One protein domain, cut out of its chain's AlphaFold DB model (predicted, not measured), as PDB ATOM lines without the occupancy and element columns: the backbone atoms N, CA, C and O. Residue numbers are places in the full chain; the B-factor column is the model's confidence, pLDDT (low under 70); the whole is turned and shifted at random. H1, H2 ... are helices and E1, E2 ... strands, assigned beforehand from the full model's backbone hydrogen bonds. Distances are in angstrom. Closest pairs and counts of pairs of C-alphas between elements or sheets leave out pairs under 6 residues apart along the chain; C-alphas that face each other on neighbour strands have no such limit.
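What this domain is: This is residues 10 to 98 of the 110 residues of an uncharacterized protein of Streptomyces sp. QMT-12 (UniProt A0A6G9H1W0). A long, twisted sheet of four strands, E1 to E4, makes one side of the domain; helix H1, which only grazes this sheet, and the small hairpin E5 and E6, which packs on H1, make the other. The links of residues 16 to 23 and 34 to 42 lie toward the two ends of the longest axis. The 89 printed residues hold one named helix and six named strands, along the chain E1 E2 E3 E4 H1 E5 E6, of mixed class; the sheet orders E1 - E2 - E3 - E4 and E5 - E6 are antiparallel. The whole is only just compact, close to loose, with a radius of gyration of the C-alphas of 14.2 A, and elongated, spanning 47 by 29 by 21 A.

How they stand to each other: E1, residues 10 to 15, E2, 24 to 33, E3, 43 to 51, and E4, 56 to 63, form a meander, each strand the antiparallel neighbour of the one before, in three hairpins. N 14 and O 25 are 2.9 A apart, N 28 and O 47 2.9 A, and N 48 and O 59 2.8 A, within hydrogen-bond range. H1, residues 65 to 79, only grazes this sheet with residues 65 to 71; every O i to N i+4 pair in it is within hydrogen-bond range. E5, residues 84 to 86, comes closest to H1 at the C-alphas of Ala 74 and Ala 84, 5.3 A apart. E6, residues 95 to 97, forms a hairpin with E5, with N 86 and O 95 2.8 A apart. E4 is apart from E5 and E6.

Where its parts are: E1 begins at C-alpha 10 (24.443, -36.206, 43.188). E2 is 26.3 A long, E3 25.2 A, E4 21.8 A and H1 21.6 A. E6 ends at C-alpha 97 (21.545, -29.556, 58.283).

The domain as a whole: The C-alphas of Gly 19 and Leu 38, the two farthest apart, are 46.9 A apart. The printed part has no cut and no long link. Residues 34 to 41 have pLDDT under 70.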
ATOM      1  N   ASN A  10      24.561 -36.581  41.775       90.62
ATOM      2  CA  ASN A  10      24.443 -36.206  43.188       90.62
ATOM      3  C   ASN A  10      24.804 -34.722  43.346       90.62
ATOM      4  O   ASN A  10      25.981 -34.368  43.336       90.62
ATOM      5  N   LEU A  11      23.800 -33.863  43.510       90.62
ATOM      6  CA  LEU A  11      23.993 -32.448  43.836       90.62
ATOM      7  C   LEU A  11      24.557 -32.287  45.253       90.62
ATOM      8  O   LEU A  11      25.455 -31.487  45.497       90.62
ATOM      9  N   ILE A  12      24.017 -33.067  46.188       90.81
ATOM     10  CA  ILE A  12      24.458 -33.119  47.579       90.81
ATOM     11  C   ILE A  12      24.643 -34.583  47.937       90.81
ATOM     12  O   ILE A  12      23.767 -35.397  47.652       90.81
ATOM     13  N   HIS A  13      25.750 -34.912  48.593       91.88
ATOM     14  CA  HIS A  13      25.945 -36.213  49.215       91.88
ATOM     15  C   HIS A  13      26.622 -36.017  50.568       91.88
ATOM     16  O   HIS A  13      27.774 -35.589  50.638       91.88
ATOM     17  N   LEU A  14      25.884 -36.291  51.640       88.25
ATOM     18  CA  LEU A  14      26.390 -36.288  53.006       88.25
ATOM     19  C   LEU A  14      26.295 -37.715  53.526       88.25
ATOM     20  O   LEU A  14      25.210 -38.293  53.542       88.25
ATOM     21  N   ALA A  15      27.420 -38.271  53.950       90.12
ATOM     22  CA  ALA A  15      27.492 -39.608  54.507       90.12
ATOM     23  C   ALA A  15      28.364 -39.597  55.757       90.12
ATOM     24  O   ALA A  15      29.316 -38.812  55.852       90.12
ATOM     25  N   ASP A  16      28.044 -40.476  56.700       86.56
ATOM     26  CA  ASP A  16      28.924 -40.716  57.830       86.56
ATOM     27  C   ASP A  16      30.280 -41.253  57.335       86.56
ATOM     28  O   ASP A  16      30.412 -41.806  56.239       86.56
ATOM     29  N   SER A  17      31.322 -41.084  58.155       85.19
ATOM     30  CA  SER A  17      32.670 -41.524  57.785       85.19
ATOM     31  C   SER A  17      32.708 -43.032  57.494       85.19
ATOM     32  O   SER A  17      32.011 -43.801  58.162       85.19
ATOM     33  N   PRO A  18      33.544 -43.496  56.549       85.12
ATOM     34  CA  PRO A  18      33.692 -44.923  56.279       85.12
ATOM     35  C   PRO A  18      33.970 -45.729  57.558       85.12
ATOM     36  O   PRO A  18      34.781 -45.321  58.389       85.12
ATOM     37  N   GLY A  19      33.300 -46.874  57.718       82.75
ATOM     38  CA  GLY A  19      33.435 -47.736  58.904       82.75
ATOM     39  C   GLY A  19      32.584 -47.329  60.115       82.75
ATOM     40  O   GLY A  19      32.787 -47.866  61.200       82.75
ATOM     41  N   THR A  20      31.648 -46.391  59.946       86.06
ATOM     42  CA  THR A  20      30.659 -46.014  60.970       86.06
ATOM     43  C   THR A  20      29.275 -46.614  60.654       86.06
ATOM     44  O   THR A  20      29.195 -47.768  60.246       86.06
ATOM     45  N   SER A  21      28.184 -45.866  60.849       85.44
ATOM     46  CA  SER A  21      26.798 -46.325  60.674       85.44
ATOM     47  C   SER A  21      26.405 -46.570  59.205       85.44
ATOM     48  O   SER A  21      25.434 -47.269  58.927       85.44
ATOM     49  N   GLY A  22      27.128 -45.960  58.254       86.88
ATOM     50  CA  GLY A  22      26.754 -45.948  56.837       86.88
ATOM     51  C   GLY A  22      25.543 -45.062  56.513       86.88
ATOM     52  O   GLY A  22      25.014 -45.139  55.404       86.88
ATOM     53  N   HIS A  23      25.094 -44.224  57.451       92.88
ATOM     54  CA  HIS A  23      24.010 -43.280  57.208       92.88
ATOM     55  C   HIS A  23      24.391 -42.283  56.119       92.88
ATOM     56  O   HIS A  23      25.506 -41.761  56.093       92.88
ATOM     57  N   SER A  24      23.451 -41.996  55.226       91.62
ATOM     58  CA  SER A  24      23.636 -40.971  54.211       91.62
ATOM     59  C   SER A  24      22.334 -40.283  53.832       91.62
ATOM     60  O   SER A  24      21.239 -40.842  53.915       91.62
ATOM     61  N   VAL A  25      22.477 -39.038  53.395       91.88
ATOM     62  CA  VAL A  25      21.442 -38.268  52.719       91.88
ATOM     63  C   VAL A  25      22.032 -37.691  51.441       91.88
ATOM     64  O   VAL A  25      23.137 -37.146  51.434       91.88
ATOM     65  N   SER A  26      21.307 -37.832  50.339       93.44
ATOM     66  CA  SER A  26      21.707 -37.295  49.043       93.44
ATOM     67  C   SER A  26      20.567 -36.520  48.411       93.44
ATOM     68  O   SER A  26      19.413 -36.920  48.531       93.44
ATOM     69  N   VAL A  27      20.898 -35.457  47.688       93.56
ATOM     70  CA  VAL A  27      19.991 -34.865  46.703       93.56
ATOM     71  C   VAL A  27      20.508 -35.216  45.330       93.56
ATOM     72  O   VAL A  27      21.638 -34.874  44.981       93.56
ATOM     73  N   ARG A  28      19.683 -35.927  44.573       94.62
ATOM     74  CA  ARG A  28      20.007 -36.448  43.252       94.62
ATOM     75  C   ARG A  28      19.183 -35.730  42.210       94.62
ATOM     76  O   ARG A  28      17.970 -35.654  42.343       94.62
ATOM     77  N   VAL A  29      19.838 -35.232  41.177       92.94
ATOM     78  CA  VAL A  29      19.196 -34.726  39.968       92.94
ATOM     79  C   VAL A  29      19.018 -35.910  39.030       92.94
ATOM     80  O   VAL A  29      19.991 -36.569  38.666       92.94
ATOM     81  N   LEU A  30      17.768 -36.190  38.685       91.94
ATOM     82  CA  LEU A  30      17.359 -37.280  37.803       91.94
ATOM     83  C   LEU A  30      17.194 -36.802  36.356       91.94
ATOM     84  O   LEU A  30      17.262 -37.602  35.426       91.94
ATOM     85  N   GLY A  31      16.967 -35.504  36.163       88.88
ATOM     86  CA  GLY A  31      16.792 -34.909  34.849       88.88
ATOM     87  C   GLY A  31      16.393 -33.441  34.919       88.88
ATOM     88  O   GLY A  31      16.489 -32.791  35.961       88.88
ATOM     89  N   ARG A  32      15.943 -32.920  33.779       85.56
ATOM     90  CA  ARG A  32      15.448 -31.549  33.623       85.56
ATOM     91  C   ARG A  32      14.003 -31.588  33.143       85.56
ATOM     92  O   ARG A  32      13.703 -32.345  32.218       85.56
ATOM     93  N   SER A  33      13.150 -30.728  33.687       76.44
ATOM     94  CA  SER A  33      11.797 -30.502  33.185       76.44
ATOM     95  C   SER A  33      11.659 -29.106  32.572       76.44
ATOM     96  O   SER A  33      12.236 -28.131  33.040       76.44
ATOM     97  N   GLN A  34      10.895 -29.030  31.475       69.81
ATOM     98  CA  GLN A  34      10.561 -27.798  30.735       69.81
ATOM     99  C   GLN A  34      11.752 -26.942  30.232       69.81
ATOM    100  O   GLN A  34      11.703 -25.710  30.318       69.81
ATOM    101  N   PRO A  35      12.802 -27.529  29.623       64.44
ATOM    102  CA  PRO A  35      13.919 -26.739  29.115       64.44
ATOM    103  C   PRO A  35      13.470 -25.791  27.986       64.44
ATOM    104  O   PRO A  35      12.889 -26.218  26.990       64.44
ATOM    105  N   GLY A  36      13.779 -24.498  28.120       59.81
ATOM    106  CA  GLY A  36      13.739 -23.535  27.010       59.81
ATOM    107  C   GLY A  36      12.379 -22.929  26.644       59.81
ATOM    108  O   GLY A  36      12.309 -22.227  25.640       59.81
ATOM    109  N   ILE A  37      11.313 -23.149  27.425       60.34
ATOM    110  CA  ILE A  37       9.990 -22.566  27.122       60.34
ATOM    111  C   ILE A  37       9.875 -21.107  27.603       60.34
ATOM    112  O   ILE A  37       9.291 -20.284  26.904       60.34
ATOM    113  N   LEU A  38      10.478 -20.757  28.746       58.66
ATOM    114  CA  LEU A  38      10.519 -19.404  29.323       58.66
ATOM    115  C   LEU A  38      11.767 -19.266  30.220       58.66
ATOM    116  O   LEU A  38      12.164 -20.227  30.883       58.66
ATOM    117  N   THR A  39      12.388 -18.081  30.280       55.16
ATOM    118  CA  THR A  39      13.472 -17.794  31.239       55.16
ATOM    119  C   THR A  39      12.968 -18.037  32.664       55.16
ATOM    120  O   THR A  39      12.037 -17.362  33.097       55.16
ATOM    121  N   GLY A  40      13.550 -19.007  33.376       54.66
ATOM    122  CA  GLY A  40      13.160 -19.370  34.747       54.66
ATOM    123  C   GLY A  40      12.421 -20.705  34.902       54.66
ATOM    124  O   GLY A  40      12.139 -21.100  36.028       54.66
ATOM    125  N   HIS A  41      12.152 -21.423  33.808       63.41
ATOM    126  CA  HIS A  41      11.472 -22.730  33.833       63.41
ATOM    127  C   HIS A  41      12.410 -23.928  33.646       63.41
ATOM    128  O   HIS A  41      11.945 -25.030  33.380       63.41
ATOM    129  N   ASP A  42      13.722 -23.731  33.789       72.81
ATOM    130  CA  ASP A  42      14.676 -24.839  33.773       72.81
ATOM    131  C   ASP A  42      14.708 -25.511  35.146       72.81
ATOM    132  O   ASP A  42      15.531 -25.196  36.006       72.81
ATOM    133  N   LEU A  43      13.716 -26.363  35.372       85.62
ATOM    134  CA  LEU A  43      13.540 -27.074  36.623       85.62
ATOM    135  C   LEU A  43      14.385 -28.345  36.602       85.62
ATOM    136  O   LEU A  43      14.491 -29.019  35.575       85.62
ATOM    137  N   LEU A  44      14.958 -28.697  37.748       90.12
ATOM    138  CA  LEU A  44      15.582 -30.004  37.921       90.12
ATOM    139  C   LEU A  44      14.596 -30.941  38.598       90.12
ATOM    140  O   LEU A  44      14.130 -30.671  39.710       90.12
ATOM    141  N   ASP A  45      14.320 -32.058  37.939       90.88
ATOM    142  CA  ASP A  45      13.626 -33.169  38.567       90.88
ATOM    143  C   ASP A  45      14.654 -33.937  39.390       90.88
ATOM    144  O   ASP A  45      15.714 -34.324  38.887       90.88
ATOM    145  N   GLY A  46      14.362 -34.134  40.669       92.75
ATOM    146  CA  GLY A  46      15.287 -34.773  41.583       92.75
ATOM    147  C   GLY A  46      14.609 -35.609  42.651       92.75
ATOM    148  O   GLY A  46      13.386 -35.710  42.735       92.75
ATOM    149  N   GLU A  47      15.435 -36.191  43.507       95.00
ATOM    150  CA  GLU A  47      14.996 -36.886  44.707       95.00
ATOM    151  C   GLU A  47      15.915 -36.585  45.891       95.00
ATOM    152  O   GLU A  47      17.125 -36.405  45.741       95.00
ATOM    153  N   ILE A  48      15.333 -36.574  47.086       93.94
ATOM    154  CA  ILE A  48      16.071 -36.691  48.340       93.94
ATOM    155  C   ILE A  48      16.115 -38.176  48.686       93.94
ATOM    156  O   ILE A  48      15.080 -38.765  48.995       93.94
ATOM    157  N   ALA A  49      17.300 -38.774  48.641       94.12
ATOM    158  CA  ALA A  49      17.538 -40.157  49.026       94.12
ATOM    159  C   ALA A  49      18.114 -40.209  50.443       94.12
ATOM    160  O   ALA A  49      19.113 -39.552  50.731       94.12
ATOM    161  N   ILE A  50      17.495 -40.997  51.318       92.62
ATOM    162  CA  ILE A  50      17.928 -41.212  52.699       92.62
ATOM    163  C   ILE A  50      18.218 -42.696  52.880       92.62
ATOM    164  O   ILE A  50      17.382 -43.544  52.563       92.62
ATOM    165  N   THR A  51      19.382 -42.994  53.444       94.06
ATOM    166  CA  THR A  51      19.773 -44.341  53.846       94.06
ATOM    167  C   THR A  51      20.217 -44.306  55.298       94.06
ATOM    168  O   THR A  51      21.123 -43.565  55.664       94.06
ATOM    169  N   THR A  52      19.573 -45.117  56.126       91.94
ATOM    170  CA  THR A  52      19.957 -45.404  57.506       91.94
ATOM    171  C   THR A  52      19.949 -46.913  57.737       91.94
ATOM    172  O   THR A  52      19.544 -47.679  56.865       91.94
ATOM    173  N   GLU A  53      20.349 -47.351  58.929       91.38
ATOM    174  CA  GLU A  53      20.287 -48.762  59.336       91.38
ATOM    175  C   GLU A  53      18.879 -49.384  59.249       91.38
ATOM    176  O   GLU A  53      18.743 -50.577  58.993       91.38
ATOM    177  N   SER A  54      17.827 -48.582  59.445       89.62
ATOM    178  CA  SER A  54      16.435 -49.058  59.508       89.62
ATOM    179  C   SER A  54      15.561 -48.561  58.358       89.62
ATOM    180  O   SER A  54      14.463 -49.078  58.154       89.62
ATOM    181  N   VAL A  55      15.997 -47.533  57.625       92.44
ATOM    182  CA  VAL A  55      15.175 -46.857  56.617       92.44
ATOM    183  C   VAL A  55      15.995 -46.596  55.362       92.44
ATOM    184  O   VAL A  55      17.030 -45.943  55.405       92.44
ATOM    185  N   THR A  56      15.484 -47.042  54.217       94.12
ATOM    186  CA  THR A  56      15.910 -46.561  52.898       94.12
ATOM    187  C   THR A  56      14.695 -45.963  52.210       94.12
ATOM    188  O   THR A  56      13.671 -46.631  52.082       94.12
ATOM    189  N   SER A  57      14.770 -44.693  51.824       92.94
ATOM    190  CA  SER A  57      13.628 -43.971  51.264       92.94
ATOM    191  C   SER A  57      14.073 -42.897  50.280       92.94
ATOM    192  O   SER A  57      15.155 -42.326  50.423       92.94
ATOM    193  N   THR A  58      13.222 -42.617  49.295       94.06
ATOM    194  CA  THR A  58      13.394 -41.515  48.353       94.06
ATOM    195  C   THR A  58      12.147 -40.634  48.340       94.06
ATOM    196  O   THR A  58      11.018 -41.121  48.421       94.06
ATOM    197  N   PHE A  59      12.354 -39.320  48.252       91.81
ATOM    198  CA  PHE A  59      11.291 -38.319  48.162       91.81
ATOM    199  C   PHE A  59      11.493 -37.497  46.891       91.81
ATOM    200  O   PHE A  59      12.540 -36.858  46.774       91.81
ATOM    201  N   PRO A  60      10.538 -37.475  45.948       92.19
ATOM    202  CA  PRO A  60      10.677 -36.670  44.742       92.19
ATOM    203  C   PRO A  60      10.649 -35.175  45.081       92.19
ATOM    204  O   PRO A  60       9.863 -34.727  45.922       92.19
ATOM    205  N   VAL A  61      11.497 -34.403  44.407       92.25
ATOM    206  CA  VAL A  61      11.605 -32.948  44.554       92.25
ATOM    207  C   VAL A  61      11.760 -32.275  43.191       92.25
ATOM    208  O   VAL A  61      12.276 -32.866  42.245       92.25
ATOM    209  N   THR A  62      11.343 -31.015  43.104       90.44
ATOM    210  CA  THR A  62      11.547 -30.174  41.920       90.44
ATOM    211  C   THR A  62      12.327 -28.937  42.331       90.44
ATOM    212  O   THR A  62      11.829 -28.134  43.129       90.44
ATOM    213  N   LEU A  63      13.535 -28.782  41.791       90.25
ATOM    214  CA  LEU A  63      14.430 -27.677  42.124       90.25
ATOM    215  C   LEU A  63      14.292 -26.552  41.097       90.25
ATOM    216  O   LEU A  63      14.404 -26.772  39.892       90.25
ATOM    217  N   LEU A  64      14.054 -25.344  41.594       89.38
ATOM    218  CA  LEU A  64      14.172 -24.094  40.854       89.38
ATOM    219  C   LEU A  64      15.640 -23.645  40.829       89.38
ATOM    220  O   LEU A  64      16.383 -23.962  41.760       89.38
ATOM    221  N   PRO A  65      16.031 -22.790  39.868       86.56
ATOM    222  CA  PRO A  65      17.315 -22.091  39.918       86.56
ATOM    223  C   PRO A  65      17.563 -21.382  41.262       86.56
ATOM    224  O   PRO A  65      18.629 -21.539  41.844       86.56
ATOM    225  N   GLY A  66      16.546 -20.711  41.815       89.00
ATOM    226  CA  GLY A  66      16.650 -20.059  43.127       89.00
ATOM    227  C   GLY A  66      16.875 -21.027  44.294       89.00
ATOM    228  O   GLY A  66      17.514 -20.656  45.270       89.00
ATOM    229  N   ASP A  67      16.438 -22.292  44.196       91.69
ATOM    230  CA  ASP A  67      16.787 -23.277  45.226       91.69
ATOM    231  C   ASP A  67      18.292 -23.609  45.168       91.69
ATOM    232  O   ASP A  67      18.889 -23.911  46.195       91.69
ATOM    233  N   LEU A  68      18.931 -23.558  43.993       89.94
ATOM    234  CA  LEU A  68      20.378 -23.775  43.870       89.94
ATOM    235  C   LEU A  68      21.179 -22.579  44.401       89.94
ATOM    236  O   LEU A  68      22.212 -22.782  45.029       89.94
ATOM    237  N   GLU A  69      20.683 -21.356  44.216       90.88
ATOM    238  CA  GLU A  69      21.258 -20.153  44.835       90.88
ATOM    239  C   GLU A  69      21.159 -20.234  46.371       90.88
ATOM    240  O   GLU A  69      22.166 -20.118  47.070       90.88
ATOM    241  N   ASP A  70      19.980 -20.577  46.903       93.44
ATOM    242  CA  ASP A  70      19.772 -20.800  48.343       93.44
ATOM    243  C   ASP A  70      20.692 -21.905  48.908       93.44
ATOM    244  O   ASP A  70      21.039 -21.908  50.095       93.44
ATOM    245  N   TRP A  71      21.077 -22.882  48.078       92.81
ATOM    246  CA  TRP A  71      22.016 -23.929  48.474       92.81
ATOM    247  C   TRP A  71      23.433 -23.385  48.683       92.81
ATOM    248  O   TRP A  71      24.099 -23.783  49.643       92.81
ATOM    249  N   GLU A  72      23.894 -22.456  47.845       91.69
ATOM    250  CA  GLU A  72      25.201 -21.810  48.017       91.69
ATOM    251  C   GLU A  72      25.277 -21.048  49.350       91.69
ATOM    252  O   GLU A  72      26.263 -21.170  50.092       91.69
ATOM    253  N   ASP A  73      24.197 -20.363  49.728       93.62
ATOM    254  CA  ASP A  73      24.076 -19.668  51.012       93.62
ATOM    255  C   ASP A  73      24.029 -20.634  52.208       93.62
ATOM    256  O   ASP A  73      24.669 -20.412  53.253       93.62
ATOM    257  N   ALA A  74      23.309 -21.751  52.069       93.06
ATOM    258  CA  ALA A  74      23.289 -22.810  53.073       93.06
ATOM    259  C   ALA A  74      24.688 -23.420  53.265       93.06
ATOM    260  O   ALA A  74      25.125 -23.618  54.405       93.06
ATOM    261  N   LEU A  75      25.431 -23.647  52.179       91.19
ATOM    262  CA  LEU A  75      26.819 -24.111  52.209       91.19
ATOM    263  C   LEU A  75      27.746 -23.119  52.909       91.19
ATOM    264  O   LEU A  75      28.563 -23.527  53.738       91.19
ATOM    265  N   ALA A  76      27.633 -21.823  52.614       92.44
ATOM    266  CA  ALA A  76      28.407 -20.789  53.298       92.44
ATOM    267  C   ALA A  76      28.113 -20.775  54.808       92.44
ATOM    268  O   ALA A  76      29.025 -20.697  55.639       92.44
ATOM    269  N   THR A  77      26.843 -20.945  55.183       92.94
ATOM    270  CA  THR A  77      26.420 -21.060  56.583       92.94
ATOM    271  C   THR A  77      27.028 -22.294  57.256       92.94
ATOM    272  O   THR A  77      27.599 -22.173  58.345       92.94
ATOM    273  N   LEU A  78      27.011 -23.450  56.592       90.12
ATOM    274  CA  LEU A  78      27.616 -24.683  57.102       90.12
ATOM    275  C   LEU A  78      29.136 -24.566  57.258       90.12
ATOM    276  O   LEU A  78      29.670 -24.955  58.295       90.12
ATOM    277  N   LYS A  79      29.830 -23.946  56.295       89.31
ATOM    278  CA  LYS A  79      31.275 -23.659  56.383       89.31
ATOM    279  C   LYS A  79      31.631 -22.767  57.574       89.31
ATOM    280  O   LYS A  79      32.713 -22.903  58.133       89.31
ATOM    281  N   SER A  80      30.717 -21.896  58.004       91.62
ATOM    282  CA  SER A  80      30.879 -21.088  59.223       91.62
ATOM    283  C   SER A  80      30.617 -21.861  60.529       91.62
ATOM    284  O   SER A  80      30.613 -21.268  61.606       91.62
ATOM    285  N   GLY A  81      30.367 -23.173  60.456       90.19
ATOM    286  CA  GLY A  81      30.057 -24.018  61.609       90.19
ATOM    287  C   GLY A  81      28.639 -23.825  62.154       90.19
ATOM    288  O   GLY A  81      28.362 -24.192  63.297       90.19
ATOM    289  N   ARG A  82      27.734 -23.227  61.368       91.88
ATOM    290  CA  ARG A  82      26.340 -22.977  61.752       91.88
ATOM    291  C   ARG A  82      25.404 -23.933  61.023       91.88
ATOM    292  O   ARG A  82      25.631 -24.285  59.874       91.88
ATOM    293  N   SER A  83      24.331 -24.334  61.695       92.50
ATOM    294  CA  SER A  83      23.249 -25.106  61.077       92.50
ATOM    295  C   SER A  83      22.539 -24.282  60.001       92.50
ATOM    296  O   SER A  83      22.356 -23.077  60.175       92.50
ATOM    297  N   ALA A  84      22.084 -24.946  58.943       93.75
ATOM    298  CA  ALA A  84      21.371 -24.328  57.830       93.75
ATOM    299  C   ALA A  84      20.085 -25.101  57.516       93.75
ATOM    300  O   ALA A  84      19.981 -26.297  57.802       93.75
ATOM    301  N   THR A  85      19.113 -24.421  56.918       93.94
ATOM    302  CA  THR A  85      17.896 -25.044  56.386       93.94
ATOM    303  C   THR A  85      17.805 -24.710  54.908       93.94
ATOM    304  O   THR A  85      18.006 -23.559  54.536       93.94
ATOM    305  N   TRP A  86      17.484 -25.702  54.089       93.88
ATOM    306  CA  TRP A  86      17.346 -25.581  52.646       93.88
ATOM    307  C   TRP A  86      15.953 -26.034  52.186       93.88
ATOM    308  O   TRP A  86      15.242 -26.716  52.933       93.88
ATOM    309  N   LEU A  87      15.561 -25.640  50.968       93.50
ATOM    310  CA  LEU A  87      14.229 -25.871  50.390       93.50
ATOM    311  C   LEU A  87      13.098 -25.294  51.262       93.50
ATOM    312  O   LEU A  87      12.104 -25.947  51.575       93.50
ATOM    313  N   THR A  88      13.251 -24.036  51.688       90.12
ATOM    314  CA  THR A  88      12.318 -23.383  52.628       90.12
ATOM    315  C   THR A  88      11.033 -22.866  51.975       90.12
ATOM    316  O   THR A  88      10.096 -22.478  52.675       90.12
ATOM    317  N   SER A  89      10.942 -22.936  50.643       85.44
ATOM    318  CA  SER A  89       9.811 -22.448  49.842       85.44
ATOM    319  C   SER A  89       8.487 -23.197  50.065       85.44
ATOM    320  O   SER A  89       7.469 -22.821  49.491       85.44
ATOM    321  N   ARG A  90       8.473 -24.254  50.894       85.56
ATOM    322  CA  ARG A  90       7.320 -25.128  51.212       85.56
ATOM    323  C   ARG A  90       6.733 -25.917  50.037       85.56
ATOM    324  O   ARG A  90       5.796 -26.682  50.244       85.56
ATOM    325  N   ARG A  91       7.282 -25.780  48.826       85.94
ATOM    326  CA  ARG A  91       6.867 -26.548  47.635       85.94
ATOM    327  C   ARG A  91       7.271 -28.019  47.709       85.94
ATOM    328  O   ARG A  91       6.706 -28.857  47.020       85.94
ATOM    329  N   THR A  92       8.274 -28.315  48.523       84.56
ATOM    330  CA  THR A  92       8.902 -29.623  48.667       84.56
ATOM    331  C   THR A  92       9.364 -29.794  50.122       84.56
ATOM    332  O   THR A  92       9.427 -28.788  50.844       84.56
ATOM    333  N   PRO A  93       9.641 -31.018  50.609       87.06
ATOM    334  CA  PRO A  93      10.171 -31.202  51.954       87.06
ATOM    335  C   PRO A  93      11.448 -30.385  52.187       87.06
ATOM    336  O   PRO A  93      12.398 -30.447  51.410       87.06
ATOM    337  N   SER A  94      11.481 -29.632  53.286       89.75
ATOM    338  CA  SER A  94      12.674 -28.887  53.692       89.75
ATOM    339  C   SER A  94      13.733 -29.818  54.277       89.75
ATOM    340  O   SER A  94      13.392 -30.726  55.040       89.75
ATOM    341  N   MET A  95      15.010 -29.519  54.049       88.88
ATOM    342  CA  MET A  95      16.116 -30.202  54.723       88.88
ATOM    343  C   MET A  95      16.784 -29.287  55.733       88.88
ATOM    344  O   MET A  95      17.090 -28.133  55.443       88.88
ATOM    345  N   LYS A  96      17.050 -29.822  56.925       90.81
ATOM    346  CA  LYS A  96      17.793 -29.122  57.966       90.81
ATOM    347  C   LYS A  96      19.109 -29.833  58.218       90.81
ATOM    348  O   LYS A  96      19.130 -30.995  58.615       90.81
ATOM    349  N   PHE A  97      20.190 -29.093  58.056       86.69
ATOM    350  CA  PHE A  97      21.545 -29.556  58.283       86.69
ATOM    351  C   PHE A  97      22.021 -29.046  59.635       86.69
ATOM    352  O   PHE A  97      21.936 -27.852  59.936       86.69
ATOM    353  N   LYS A  98      22.530 -29.955  60.462       86.44
ATOM    354  CA  LYS A  98      23.153 -29.605  61.733       86.44
ATOM    355  C   LYS A  98      24.661 -29.650  61.548       86.44
ATOM    356  O   LYS A  98      25.202 -30.711  61.259       86.44
TER     357      LYS A  98